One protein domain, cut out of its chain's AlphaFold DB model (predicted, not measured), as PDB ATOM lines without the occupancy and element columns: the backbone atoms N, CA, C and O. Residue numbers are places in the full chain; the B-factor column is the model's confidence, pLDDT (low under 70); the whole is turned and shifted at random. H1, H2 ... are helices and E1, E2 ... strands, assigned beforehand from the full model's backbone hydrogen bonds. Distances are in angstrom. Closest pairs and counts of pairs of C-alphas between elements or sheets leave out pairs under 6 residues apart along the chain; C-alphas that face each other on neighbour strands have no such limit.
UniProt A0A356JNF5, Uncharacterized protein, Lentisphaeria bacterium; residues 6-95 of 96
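Overview. This is residues 6 to 95 of the 96 residues of an uncharacterized protein of Lentisphaeria bacterium (UniProt A0A356JNF5). A small, twisted sheet of three strands has H1 and H2 side by side over one face, and a helical hairpin, H3 and H4, packs on H1 away from the sheet. The later part of H4 lies at one end of the longest axis. The printed part has 90 residues, in the order E1 H1 E2 H2 E3 H3 H4; the sheet order E1, E2, E3 is parallel and the class is mixed, helices and strands. It is compact and rounded, with a radius of gyration of the C-alphas of 12.4 A and spans of 36 by 27 by 21 A.

Arrangement. Inner strand E2, residues 26 to 33, is parallel to edge strands E1, residues 6 to 11, with N 8 and O 28 at 3.0 A, and E3, residues 46 to 53, with N 29 and O 48 at 3.0 A. E2 bends by 106 degrees at residue 30 and E3 by 96 degrees at residue 50. H1, residues 13 to 21, and H2, residues 34 to 42, are on the same face, in two layers, helices on one face of a sheet. E1, H1, E2 and E2, H2, E3 are strand-helix-strand units, parallel neighbour strands with a helix between, and both crossovers are right-handed. H1 has a height over the sheet of 9.0 A. H1 touches H2, closest C-alphas Arg 13 and Ala 36 at 4.3 A, at a shallow tilt of 18 degrees, the same way. H1, the hub, also touches H3, residues 66 to 71, closest C-alphas Ala 14 and Glu 68 at 5.4 A. H4, residues 77 to 93, touches H1 with residues 77 to 84 alone, closest C-alphas Ala 17 and Pro 77 at 5.0 A, at a steep tilt of 58 degrees, opposite ways. H3 and H4 form a hairpin, closest C-alphas Val 71 and Ala 80 at 5.0 A. Each O i to N i+4 pair is within hydrogen-bond range in H1, H2 and H4; H3 has 1 of 2.

Along the chain. E1 begins at C-alpha 6 (-26.163, -48.491, -19.305). E3 is 17.3 A long, E2 15.3 A. H4 is 24.5 A long and ends at C-alpha 93 (-49.145, -47.886, -37.107).

Size, cuts and confidence. The C-alphas of Gly 44 and Arg 95, the two farthest apart, are 37.4 A apart. The printed part has no cut. The link from E3 to H3, residues 54 to 65, is long. Mean pLDDT of the printed part is 95.7, with residue 95 under 70.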
ATOM      1  N   ILE A   6     -25.605 -48.120 -18.003       97.44
ATOM      2  CA  ILE A   6     -26.163 -48.491 -19.305       97.44
ATOM      3  C   ILE A   6     -25.019 -48.564 -20.308       97.44
ATOM      4  O   ILE A   6     -24.220 -47.635 -20.392       97.44
ATOM      5  N   VAL A   7     -24.953 -49.653 -21.073       97.50
ATOM      6  CA  VAL A   7     -23.992 -49.822 -22.166       97.50
ATOM      7  C   VAL A   7     -24.762 -50.130 -23.442       97.50
ATOM      8  O   VAL A   7     -25.546 -51.077 -23.467       97.50
ATOM      9  N   ASP A   8     -24.551 -49.330 -24.483       97.06
ATOM     10  CA  ASP A   8     -25.192 -49.502 -25.789       97.06
ATOM     11  C   ASP A   8     -24.169 -49.308 -26.919       97.06
ATOM     12  O   ASP A   8     -23.124 -48.679 -26.757       97.06
ATOM     13  N   LYS A   9     -24.465 -49.847 -28.096       97.19
ATOM     14  CA  LYS A   9     -23.656 -49.644 -29.293       97.19
ATOM     15  C   LYS A   9     -23.750 -48.205 -29.799       97.19
ATOM     16  O   LYS A   9     -22.757 -47.651 -30.259       97.19
ATOM     17  N   VAL A  10     -24.938 -47.603 -29.757       96.75
ATOM     18  CA  VAL A  10     -25.166 -46.251 -30.286       96.75
ATOM     19  C   VAL A  10     -26.007 -45.444 -29.311       96.75
ATOM     20  O   VAL A  10     -27.180 -45.738 -29.106       96.75
ATOM     21  N   VAL A  11     -25.422 -44.387 -28.757       98.12
ATOM     22  CA  VAL A  11     -26.079 -43.490 -27.807       98.12
ATOM     23  C   VAL A  11     -26.336 -42.145 -28.477       98.12
ATOM     24  O   VAL A  11     -25.424 -41.353 -28.700       98.12
ATOM     25  N   GLY A  12     -27.599 -41.894 -28.808       97.31
ATOM     26  CA  GLY A  12     -28.090 -40.577 -29.211       97.31
ATOM     27  C   GLY A  12     -28.936 -39.915 -28.117       97.31
ATOM     28  O   GLY A  12     -29.165 -40.511 -27.059       97.31
ATOM     29  N   ARG A  13     -29.424 -38.693 -28.357       97.25
ATOM     30  CA  ARG A  13     -30.256 -37.923 -27.418       97.25
ATOM     31  C   ARG A  13     -31.508 -38.700 -27.010       97.25
ATOM     32  O   ARG A  13     -31.934 -38.618 -25.861       97.25
ATOM     33  N   ALA A  14     -32.069 -39.515 -27.908       97.38
ATOM     34  CA  ALA A  14     -33.235 -40.341 -27.603       97.38
ATOM     35  C   ALA A  14     -32.909 -41.417 -26.555       97.38
ATOM     36  O   ALA A  14     -33.668 -41.615 -25.607       97.38
ATOM     37  N   ALA A  15     -31.759 -42.085 -26.691       97.38
ATOM     38  CA  ALA A  15     -31.284 -43.052 -25.702       97.38
ATOM     39  C   ALA A  15     -30.909 -42.361 -24.377       97.38
ATOM     40  O   ALA A  15     -31.239 -42.862 -23.301       97.38
ATOM     41  N   ALA A  16     -30.291 -41.179 -24.454       97.81
ATOM     42  CA  ALA A  16     -29.975 -40.360 -23.290       97.81
ATOM     43  C   ALA A  16     -31.230 -39.963 -22.496       97.81
ATOM     44  O   ALA A  16     -31.236 -40.110 -21.277       97.81
ATOM     45  N   ALA A  17     -32.317 -39.554 -23.159       97.88
ATOM     46  CA  ALA A  17     -33.584 -39.235 -22.495       97.88
ATOM     47  C   ALA A  17     -34.120 -40.419 -21.672       97.88
ATOM     48  O   ALA A  17     -34.512 -40.255 -20.518       97.88
ATOM     49  N   ILE A  18     -34.064 -41.637 -22.229       97.69
ATOM     50  CA  ILE A  18     -34.458 -42.858 -21.509       97.69
ATOM     51  C   ILE A  18     -33.568 -43.067 -20.276       97.69
ATOM     52  O   ILE A  18     -34.082 -43.353 -19.194       97.69
ATOM     53  N   ALA A  19     -32.249 -42.914 -20.422       97.56
ATOM     54  CA  ALA A  19     -31.298 -43.071 -19.324       97.56
ATOM     55  C   ALA A  19     -31.529 -42.048 -18.196       97.56
ATOM     56  O   ALA A  19     -31.494 -42.419 -17.019       97.56
ATOM     57  N   ILE A  20     -31.827 -40.796 -18.558       97.69
ATOM     58  CA  ILE A  20     -32.130 -39.703 -17.628       97.69
ATOM     59  C   ILE A  20     -33.413 -39.986 -16.854       97.69
ATOM     60  O   ILE A  20     -33.378 -40.054 -15.626       97.69
ATOM     61  N   CYS A  21     -34.527 -40.257 -17.542       97.00
ATOM     62  CA  CYS A  21     -35.780 -40.630 -16.877       97.00
ATOM     63  C   CYS A  21     -35.621 -41.901 -16.024       97.00
ATOM     64  O   CYS A  21     -36.239 -42.046 -14.969       97.00
ATOM     65  N   GLY A  22     -34.764 -42.825 -16.465       95.62
ATOM     66  CA  GLY A  22     -34.416 -44.044 -15.742       95.62
ATOM     67  C   GLY A  22     -33.542 -43.825 -14.502       95.62
ATOM     68  O   GLY A  22     -33.424 -44.767 -13.707       95.62
ATOM     69  N   LYS A  23     -32.975 -42.622 -14.320       95.88
ATOM     70  CA  LYS A  23     -32.008 -42.244 -13.275       95.88
ATOM     71  C   LYS A  23     -30.746 -43.113 -13.283       95.88
ATOM     72  O   LYS A  23     -30.285 -43.557 -12.232       95.88
ATOM     73  N   ALA A  24     -30.228 -43.408 -14.475       97.25
ATOM     74  CA  ALA A  24     -28.975 -44.142 -14.617       97.25
ATOM     75  C   ALA A  24     -27.806 -43.359 -13.996       97.25
ATOM     76  O   ALA A  24     -27.770 -42.131 -14.048       97.25
ATOM     77  N   ARG A  25     -26.825 -44.072 -13.438       97.06
ATOM     78  CA  ARG A  25     -25.602 -43.465 -12.891       97.06
ATOM     79  C   ARG A  25     -24.604 -43.110 -13.990       97.06
ATOM     80  O   ARG A  25     -23.902 -42.099 -13.904       97.06
ATOM     81  N   HIS A  26     -24.507 -43.976 -14.997       97.88
ATOM     82  CA  HIS A  26     -23.558 -43.826 -16.091       97.88
ATOM     83  C   HIS A  26     -24.110 -44.386 -17.402       97.88
ATOM     84  O   HIS A  26     -24.809 -45.402 -17.393       97.88
ATOM     85  N   VAL A  27     -23.742 -43.763 -18.521       98.44
ATOM     86  CA  VAL A  27     -24.049 -44.251 -19.872       98.44
ATOM     87  C   VAL A  27     -22.770 -44.374 -20.688       98.44
ATOM     88  O   VAL A  27     -22.075 -43.385 -20.916       98.44
ATOM     89  N   HIS A  28     -22.490 -45.579 -21.171       98.38
ATOM     90  CA  HIS A  28     -21.376 -45.851 -22.065       98.38
ATOM     91  C   HIS A  28     -21.867 -46.231 -23.464       98.38
ATOM     92  O   HIS A  28     -22.746 -47.083 -23.606       98.38
ATOM     93  N   GLY A  29     -21.299 -45.611 -24.496       98.12
ATOM     94  CA  GLY A  29     -21.604 -45.904 -25.898       98.12
ATOM     95  C   GLY A  29     -20.377 -46.362 -26.680       98.12
ATOM     96  O   GLY A  29     -19.326 -45.744 -26.561       98.12
ATOM     97  N   GLU A  30     -20.480 -47.369 -27.552       98.19
ATOM     98  CA  GLU A  30     -19.424 -47.569 -28.567       98.19
ATOM     99  C   GLU A  30     -19.341 -46.325 -29.471       98.19
ATOM    100  O   GLU A  30     -18.263 -45.778 -29.692       98.19
ATOM    101  N   VAL A  31     -20.503 -45.816 -29.894       97.94
ATOM    102  CA  VAL A  31     -20.675 -44.539 -30.594       97.94
ATOM    103  C   VAL A  31     -21.616 -43.645 -29.789       97.94
ATOM    104  O   VAL A  31     -22.672 -44.108 -29.357       97.94
ATOM    105  N   MET A  32     -21.285 -42.366 -29.617       98.50
ATOM    106  CA  MET A  32     -22.148 -41.406 -28.915       98.50
ATOM    107  C   MET A  32     -22.205 -40.069 -29.650       98.50
ATOM    108  O   MET A  32     -21.168 -39.580 -30.097       98.50
ATOM    109  N   SER A  33     -23.395 -39.473 -29.778       97.88
ATOM    110  CA  SER A  33     -23.486 -38.112 -30.311       97.88
ATOM    111  C   SER A  33     -23.037 -37.065 -29.291       97.88
ATOM    112  O   SER A  33     -23.289 -37.209 -28.096       97.88
ATOM    113  N   GLU A  34     -22.424 -35.985 -29.770       97.06
ATOM    114  CA  GLU A  34     -22.063 -34.816 -28.954       97.06
ATOM    115  C   GLU A  34     -23.277 -34.285 -28.173       97.06
ATOM    116  O   GLU A  34     -23.214 -34.144 -26.954       97.06
ATOM    117  N   ASP A  35     -24.422 -34.139 -28.848       96.12
ATOM    118  CA  ASP A  35     -25.687 -33.712 -28.234       96.12
ATOM    119  C   ASP A  35     -26.157 -34.662 -27.112       96.12
ATOM    120  O   ASP A  35     -26.656 -34.216 -26.082       96.12
ATOM    121  N   ALA A  36     -25.940 -35.977 -27.247       97.62
ATOM    122  CA  ALA A  36     -26.269 -36.927 -26.185       97.62
ATOM    123  C   ALA A  36     -25.351 -36.766 -24.969       97.62
ATOM    124  O   ALA A  36     -25.820 -36.824 -23.831       97.62
ATOM    125  N   ALA A  37     -24.050 -36.563 -25.197       98.00
ATOM    126  CA  ALA A  37     -23.084 -36.347 -24.126       98.00
ATOM    127  C   ALA A  37     -23.388 -35.059 -23.345       98.00
ATOM    128  O   ALA A  37     -23.371 -35.073 -22.111       98.00
ATOM    129  N   GLU A  38     -23.723 -33.973 -24.045       97.56
ATOM    130  CA  GLU A  38     -24.136 -32.706 -23.435       97.56
ATOM    131  C   GLU A  38     -25.436 -32.855 -22.643       97.56
ATOM    132  O   GLU A  38     -25.509 -32.422 -21.491       97.56
ATOM    133  N   PHE A  39     -26.433 -33.535 -23.212       97.88
ATOM    134  CA  PHE A  39     -27.725 -33.733 -22.566       97.88
ATOM    135  C   PHE A  39     -27.625 -34.563 -21.278       97.88
ATOM    136  O   PHE A  39     -28.217 -34.202 -20.257       97.88
ATOM    137  N   LEU A  40     -26.821 -35.634 -21.292       98.19
ATOM    138  CA  LEU A  40     -26.519 -36.445 -20.105       98.19
ATOM    139  C   LEU A  40     -25.804 -35.620 -19.032       98.19
ATOM    140  O   LEU A  40     -26.203 -35.644 -17.866       98.19
ATOM    141  N   LYS A  41     -24.786 -34.848 -19.432       97.94
ATOM    142  CA  LYS A  41     -24.014 -33.991 -18.529       97.94
ATOM    143  C   LYS A  41     -24.889 -32.927 -17.866       97.94
ATOM    144  O   LYS A  41     -24.770 -32.724 -16.660       97.94
ATOM    145  N   ALA A  42     -25.779 -32.286 -18.625       97.69
ATOM    146  CA  ALA A  42     -26.717 -31.287 -18.109       97.69
ATOM    147  C   ALA A  42     -27.651 -31.853 -17.023       97.69
ATOM    148  O   ALA A  42     -28.058 -31.125 -16.122       97.69
ATOM    149  N   HIS A  43     -27.927 -33.159 -17.063       97.25
ATOM    150  CA  HIS A  43     -28.769 -33.868 -16.097       97.25
ATOM    151  C   HIS A  43     -27.976 -34.624 -15.019       97.25
ATOM    152  O   HIS A  43     -28.538 -35.446 -14.294       97.25
ATOM    153  N   GLY A  44     -26.671 -34.366 -14.897       96.38
ATOM    154  CA  GLY A  44     -25.827 -34.966 -13.862       96.38
ATOM    155  C   GLY A  44     -25.501 -36.444 -14.081       96.38
ATOM    156  O   GLY A  44     -25.044 -37.108 -13.152       96.38
ATOM    157  N   ILE A  45     -25.706 -36.970 -15.292       97.56
ATOM    158  CA  ILE A  45     -25.335 -38.341 -15.642       97.56
ATOM    159  C   ILE A  45     -23.946 -38.342 -16.262       97.56
ATOM    160  O   ILE A  45     -23.668 -37.652 -17.241       97.56
ATOM    161  N   THR A  46     -23.062 -39.157 -15.694       97.75
ATOM    162  CA  THR A  46     -21.729 -39.359 -16.266       97.75
ATOM    163  C   THR A  46     -21.823 -40.195 -17.540       97.75
ATOM    164  O   THR A  46     -22.617 -41.131 -17.624       97.75
ATOM    165  N   SER A  47     -21.001 -39.888 -18.537       98.12
ATOM    166  CA  SER A  47     -21.005 -40.619 -19.801       98.12
ATOM    167  C   SER A  47     -19.598 -40.869 -20.324       98.12
ATOM    168  O   SER A  47     -18.641 -40.198 -19.936       98.12
ATOM    169  N   GLY A  48     -19.467 -41.881 -21.175       97.94
ATOM    170  CA  GLY A  48     -18.230 -42.186 -21.881       97.94
ATOM    171  C   GLY A  48     -18.519 -42.860 -23.213       97.94
ATOM    172  O   GLY A  48     -19.564 -43.487 -23.386       97.94
ATOM    173  N   CYS A  49     -17.603 -42.739 -24.165       98.12
ATOM    174  CA  CYS A  49     -17.722 -43.468 -25.416       98.12
ATOM    175  C   CYS A  49     -16.372 -43.769 -26.056       98.12
ATOM    176  O   CYS A  49     -15.375 -43.119 -25.742       98.12
ATOM    177  N   THR A  50     -16.361 -44.747 -26.960       98.12
ATOM    178  CA  THR A  50     -15.185 -45.052 -27.785       98.12
ATOM    179  C   THR A  50     -15.075 -44.083 -28.961       98.12
ATOM    180  O   THR A  50     -13.985 -43.607 -29.267       98.12
ATOM    181  N   LEU A  51     -16.202 -43.776 -29.615       98.06
ATOM    182  CA  LEU A  51     -16.260 -42.918 -30.796       98.06
ATOM    183  C   LEU A  51     -17.303 -41.796 -30.625       98.06
ATOM    184  O   LEU A  51     -18.499 -42.033 -30.837       98.06
ATOM    185  N   PRO A  52     -16.882 -40.566 -30.285       97.81
ATOM    186  CA  PRO A  52     -17.765 -39.409 -30.333       97.81
ATOM    187  C   PRO A  52     -18.055 -39.023 -31.788       97.81
ATOM    188  O   PRO A  52     -17.169 -39.062 -32.645       97.81
ATOM    189  N   VAL A  53     -19.300 -38.646 -32.075       97.56
ATOM    190  CA  VAL A  53     -19.731 -38.188 -33.402       97.56
ATOM    191  C   VAL A  53     -20.628 -36.952 -33.295       97.56
ATOM    192  O   VAL A  53     -21.366 -36.823 -32.323       97.56
ATOM    193  N   PRO A  54     -20.700 -36.083 -34.318       95.94
ATOM    194  CA  PRO A  54     -21.579 -34.912 -34.253       95.94
ATOM    195  C   PRO A  54     -23.071 -35.265 -34.174       95.94
ATOM    196  O   PRO A  54     -23.870 -34.532 -33.600       95.94
ATOM    197  N   ARG A  55     -23.491 -36.376 -34.799       94.94
ATOM    198  CA  ARG A  55     -24.901 -36.801 -34.847       94.94
ATOM    199  C   ARG A  55     -25.062 -38.279 -35.196       94.94
ATOM    200  O   ARG A  55     -24.254 -38.829 -35.944       94.94
ATOM    201  N   ILE A  56     -26.155 -38.895 -34.739       96.38
ATOM    202  CA  ILE A  56     -26.520 -40.266 -35.122       96.38
ATOM    203  C   ILE A  56     -27.369 -40.255 -36.399       96.38
ATOM    204  O   ILE A  56     -28.481 -39.720 -36.446       96.38
ATOM    205  N   LEU A  57     -26.843 -40.876 -37.452       94.44
ATOM    206  CA  LEU A  57     -27.523 -41.004 -38.739       94.44
ATOM    207  C   LEU A  57     -28.499 -42.185 -38.753       94.44
ATOM    208  O   LEU A  57     -28.392 -43.133 -37.975       94.44
ATOM    209  N   ASN A  58     -29.463 -42.137 -39.667       93.56
ATOM    210  CA  ASN A  58     -30.352 -43.258 -39.928       93.56
ATOM    211  C   ASN A  58     -29.597 -44.426 -40.599       93.56
ATOM    212  O   ASN A  58     -28.455 -44.300 -41.048       93.56
ATOM    213  N   ARG A  59     -30.260 -45.581 -40.722       89.06
ATOM    214  CA  ARG A  59     -29.657 -46.789 -41.309       89.06
ATOM    215  C   ARG A  59     -29.214 -46.616 -42.770       89.06
ATOM    216  O   ARG A  59     -28.269 -47.282 -43.181       89.06
ATOM    217  N   LYS A  60     -29.879 -45.747 -43.541       92.38
ATOM    218  CA  LYS A  60     -29.531 -45.435 -44.938       92.38
ATOM    219  C   LYS A  60     -28.371 -44.440 -45.057       92.38
ATOM    220  O   LYS A  60     -27.814 -44.305 -46.137       92.38
ATOM    221  N   ARG A  61     -27.987 -43.787 -43.952       90.62
ATOM    222  CA  ARG A  61     -26.966 -42.731 -43.876       90.62
ATOM    223  C   ARG A  61     -27.253 -41.525 -44.778       90.62
ATOM    224  O   ARG A  61     -26.335 -40.801 -45.136       90.62
ATOM    225  N   ASP A  62     -28.520 -41.292 -45.104       92.19
ATOM    226  CA  ASP A  62     -28.982 -40.161 -45.924       92.19
ATOM    227  C   ASP A  62     -29.630 -39.044 -45.084       92.19
ATOM    228  O   ASP A  62     -30.031 -38.009 -45.610       92.19
ATOM    229  N   GLY A  63     -29.712 -39.220 -43.762       92.00
ATOM    230  CA  GLY A  63     -30.289 -38.241 -42.849       92.00
ATOM    231  C   GLY A  63     -30.136 -38.629 -41.381       92.00
ATOM    232  O   GLY A  63     -29.567 -39.671 -41.046       92.00
ATOM    233  N   LEU A  64     -30.654 -37.781 -40.489       92.56
ATOM    234  CA  LEU A  64     -30.656 -38.045 -39.048       92.56
ATOM    235  C   LEU A  64     -31.557 -39.249 -38.729       92.56
ATOM    236  O   LEU A  64     -32.565 -39.483 -39.400       92.56
ATOM    237  N   CYS A  65     -31.201 -40.014 -37.698       94.75
ATOM    238  CA  CYS A  65     -32.079 -41.053 -37.176       94.75
ATOM    239  C   CYS A  65     -33.456 -40.450 -36.818       94.75
ATOM    240  O   CYS A  65     -33.510 -39.456 -36.095       94.75
ATOM    241  N   PRO A  66     -34.582 -41.037 -37.264       94.31
ATOM    242  CA  PRO A  66     -35.908 -40.493 -36.969       94.31
ATOM    243  C   PRO A  66     -36.257 -40.420 -35.476       94.31
ATOM    244  O   PRO A  66     -37.120 -39.633 -35.094       94.31
ATOM    245  N   LEU A  67     -35.619 -41.255 -34.646       95.44
ATOM    246  CA  LEU A  67     -35.775 -41.215 -33.191       95.44
ATOM    247  C   LEU A  67     -35.063 -39.990 -32.608       95.44
ATOM    248  O   LEU A  67     -35.660 -39.256 -31.831       95.44
ATOM    249  N   GLU A  68     -33.846 -39.707 -33.067       94.94
ATOM    250  CA  GLU A  68     -33.107 -38.500 -32.681       94.94
ATOM    251  C   GLU A  68     -33.830 -37.229 -33.119       94.94
ATOM    252  O   GLU A  68     -33.955 -36.289 -32.344       94.94
ATOM    253  N   GLN A  69     -34.390 -37.221 -34.334       95.62
ATOM    254  CA  GLN A  69     -35.186 -36.089 -34.818       95.62
ATOM    255  C   GLN A  69     -36.383 -35.796 -33.914       95.62
ATOM    256  O   GLN A  69     -36.740 -34.638 -33.746       95.62
ATOM    257  N   SER A  70     -37.009 -36.830 -33.341       96.62
ATOM    258  CA  SER A  70     -38.200 -36.649 -32.504       96.62
ATOM    259  C   SER A  70     -37.925 -35.984 -31.157       96.62
ATOM    260  O   SER A  70     -38.862 -35.495 -30.540       96.62
ATOM    261  N   VAL A  71     -36.666 -35.960 -30.718       97.06
ATOM    262  CA  VAL A  71     -36.258 -35.401 -29.421       97.06
ATOM    263  C   VAL A  71     -35.327 -34.196 -29.549       97.06
ATOM    264  O   VAL A  71     -34.917 -33.627 -28.541       97.06
ATOM    265  N   ALA A  72     -34.967 -33.812 -30.774       94.50
ATOM    266  CA  ALA A  72     -34.032 -32.729 -31.035       94.50
ATOM    267  C   ALA A  72     -34.536 -31.404 -30.435       94.50
ATOM    268  O   ALA A  72     -35.665 -30.993 -30.695       94.50
ATOM    269  N   GLY A  73     -33.688 -30.742 -29.642       93.62
ATOM    270  CA  GLY A  73     -34.015 -29.466 -28.998       93.62
ATOM    271  C   GLY A  73     -35.010 -29.553 -27.834       93.62
ATOM    272  O   GLY A  73     -35.463 -28.516 -27.364       93.62
ATOM    273  N   ILE A  74     -35.371 -30.756 -27.369       96.81
ATOM    274  CA  ILE A  74     -36.204 -30.928 -26.173       96.81
ATOM    275  C   ILE A  74     -35.288 -31.127 -24.966       96.81
ATOM    276  O   ILE A  74     -34.613 -32.155 -24.854       96.81
ATOM    277  N   ASP A  75     -35.237 -30.133 -24.083       95.81
ATOM    278  CA  ASP A  75     -34.362 -30.149 -22.902       95.81
ATOM    279  C   ASP A  75     -35.004 -30.825 -21.685       95.81
ATOM    280  O   ASP A  75     -34.295 -31.306 -20.807       95.81
ATOM    281  N   ASP A  76     -36.334 -30.913 -21.637       97.56
ATOM    282  CA  ASP A  76     -37.016 -31.685 -20.601       97.56
ATOM    283  C   ASP A  76     -36.998 -33.187 -20.961       97.56
ATOM    284  O   ASP A  76     -37.521 -33.585 -22.010       97.56
ATOM    285  N   PRO A  77     -36.400 -34.056 -20.125       96.75
ATOM    286  CA  PRO A  77     -36.215 -35.464 -20.458       96.75
ATOM    287  C   PRO A  77     -37.540 -36.234 -20.503       96.75
ATOM    288  O   PRO A  77     -37.667 -37.176 -21.286       96.75
ATOM    289  N   GLU A  78     -38.548 -35.831 -19.724       97.56
ATOM    290  CA  GLU A  78     -39.864 -36.473 -19.736       97.56
ATOM    291  C   GLU A  78     -40.638 -36.135 -21.017       97.56
ATOM    292  O   GLU A  78     -41.220 -37.028 -21.642       97.56
ATOM    293  N   GLN A  79     -40.576 -34.882 -21.472       98.12
ATOM    294  CA  GLN A  79     -41.111 -34.447 -22.761       98.12
ATOM    295  C   GLN A  79     -40.381 -35.127 -23.920       98.12
ATOM    296  O   GLN A  79     -41.031 -35.602 -24.855       98.12
ATOM    297  N   ALA A  80     -39.052 -35.246 -23.850       97.94
ATOM    298  CA  ALA A  80     -38.268 -35.964 -24.852       97.94
ATOM    299  C   ALA A  80     -38.682 -37.443 -24.911       97.94
ATOM    300  O   ALA A  80     -38.922 -37.993 -25.988       97.94
ATOM    301  N   LEU A  81     -38.859 -38.087 -23.754       97.81
ATOM    302  CA  LEU A  81     -39.336 -39.464 -23.679       97.81
ATOM    303  C   LEU A  81     -40.759 -39.619 -24.238       97.81
ATOM    304  O   LEU A  81     -41.050 -40.609 -24.915       97.81
ATOM    305  N   ALA A  82     -41.653 -38.662 -23.983       97.88
ATOM    306  CA  ALA A  82     -43.005 -38.661 -24.536       97.88
ATOM    307  C   ALA A  82     -42.995 -38.517 -26.069       97.88
ATOM    308  O   ALA A  82     -43.637 -39.306 -26.768       97.88
ATOM    309  N   ALA A  83     -42.217 -37.573 -26.604       97.94
ATOM    310  CA  ALA A  83     -42.051 -37.381 -28.043       97.94
ATOM    311  C   ALA A  83     -41.471 -38.633 -28.724       97.94
ATOM    312  O   ALA A  83     -41.976 -39.075 -29.764       97.94
ATOM    313  N   LEU A  84     -40.486 -39.272 -28.088       97.56
ATOM    314  CA  LEU A  84     -39.901 -40.528 -28.548       97.56
ATOM    315  C   LEU A  84     -40.934 -41.664 -28.601       97.56
ATOM    316  O   LEU A  84     -41.020 -42.375 -29.605       97.56
ATOM    317  N   LYS A  85     -41.747 -41.829 -27.548       96.81
ATOM    318  CA  LYS A  85     -42.823 -42.837 -27.508       96.81
ATOM    319  C   LYS A  85     -43.822 -42.627 -28.644       96.81
ATOM    320  O   LYS A  85     -44.081 -43.569 -29.392       96.81
ATOM    321  N   ASN A  86     -44.286 -41.393 -28.845       96.81
ATOM    322  CA  ASN A  86     -45.186 -41.042 -29.948       96.81
ATOM    323  C   ASN A  86     -44.572 -41.391 -31.313       96.81
ATOM    324  O   ASN A  86     -45.242 -41.941 -32.194       96.81
ATOM    325  N   LYS A  87     -43.271 -41.129 -31.491       96.19
ATOM    326  CA  LYS A  87     -42.573 -41.474 -32.731       96.19
ATOM    327  C   LYS A  87     -42.519 -42.985 -32.956       96.19
ATOM    328  O   LYS A  87     -42.823 -43.440 -34.060       96.19
ATOM    329  N   ILE A  88     -42.193 -43.769 -31.930       95.25
ATOM    330  CA  ILE A  88     -42.173 -45.238 -32.006       95.25
ATOM    331  C   ILE A  88     -43.566 -45.788 -32.342       95.25
ATOM    332  O   ILE A  88     -43.687 -46.690 -33.175       95.25
ATOM    333  N   GLU A  89     -44.622 -45.235 -31.749       95.19
ATOM    334  CA  GLU A  89     -46.000 -45.622 -32.061       95.19
ATOM    335  C   GLU A  89     -46.377 -45.332 -33.516       95.19
ATOM    336  O   GLU A  89     -47.017 -46.172 -34.153       95.19
ATOM    337  N   SER A  90     -45.931 -44.205 -34.083       93.69
ATOM    338  CA  SER A  90     -46.174 -43.898 -35.500       93.69
ATOM    339  C   SER A  90     -45.580 -44.958 -36.441       93.69
ATOM    340  O   SER A  90     -46.220 -45.360 -37.410       93.69
ATOM    341  N   PHE A  91     -44.404 -45.509 -36.111       89.75
ATOM    342  CA  PHE A  91     -43.797 -46.602 -36.877       89.75
ATOM    343  C   PHE A  91     -44.520 -47.935 -36.722       89.75
ATOM    344  O   PHE A  91     -44.467 -48.761 -37.632       89.75
ATOM    345  N   ARG A  92     -45.185 -48.168 -35.587       88.62
ATOM    346  CA  ARG A  92     -46.019 -49.363 -35.394       88.62
ATOM    347  C   ARG A  92     -47.296 -49.287 -36.227       88.62
ATOM    348  O   ARG A  92     -47.672 -50.291 -36.814       88.62
ATOM    349  N   LYS A  93     -47.920 -48.107 -36.315       84.44
ATOM    350  CA  LYS A  93     -49.145 -47.886 -37.107       84.44
ATOM    351  C   LYS A  93     -48.894 -47.954 -38.617       84.44
ATOM    352  O   LYS A  93     -49.702 -48.533 -39.324       84.44
ATOM    353  N   ASN A  94     -47.748 -47.461 -39.092       76.94
ATOM    354  CA  ASN A  94     -47.352 -47.526 -40.509       76.94
ATOM    355  C   ASN A  94     -46.823 -48.904 -40.967       76.94
ATOM    356  O   ASN A  94     -46.311 -49.020 -42.079       76.94
ATOM    357  N   ARG A  95     -46.857 -49.928 -40.104       63.59
ATOM    358  CA  ARG A  95     -46.489 -51.316 -40.443       63.59
ATOM    359  C   ARG A  95     -47.696 -52.196 -40.803       63.59
ATOM    360  O   ARG A  95     -47.479 -53.377 -41.068       63.59
TER     361      ARG A  95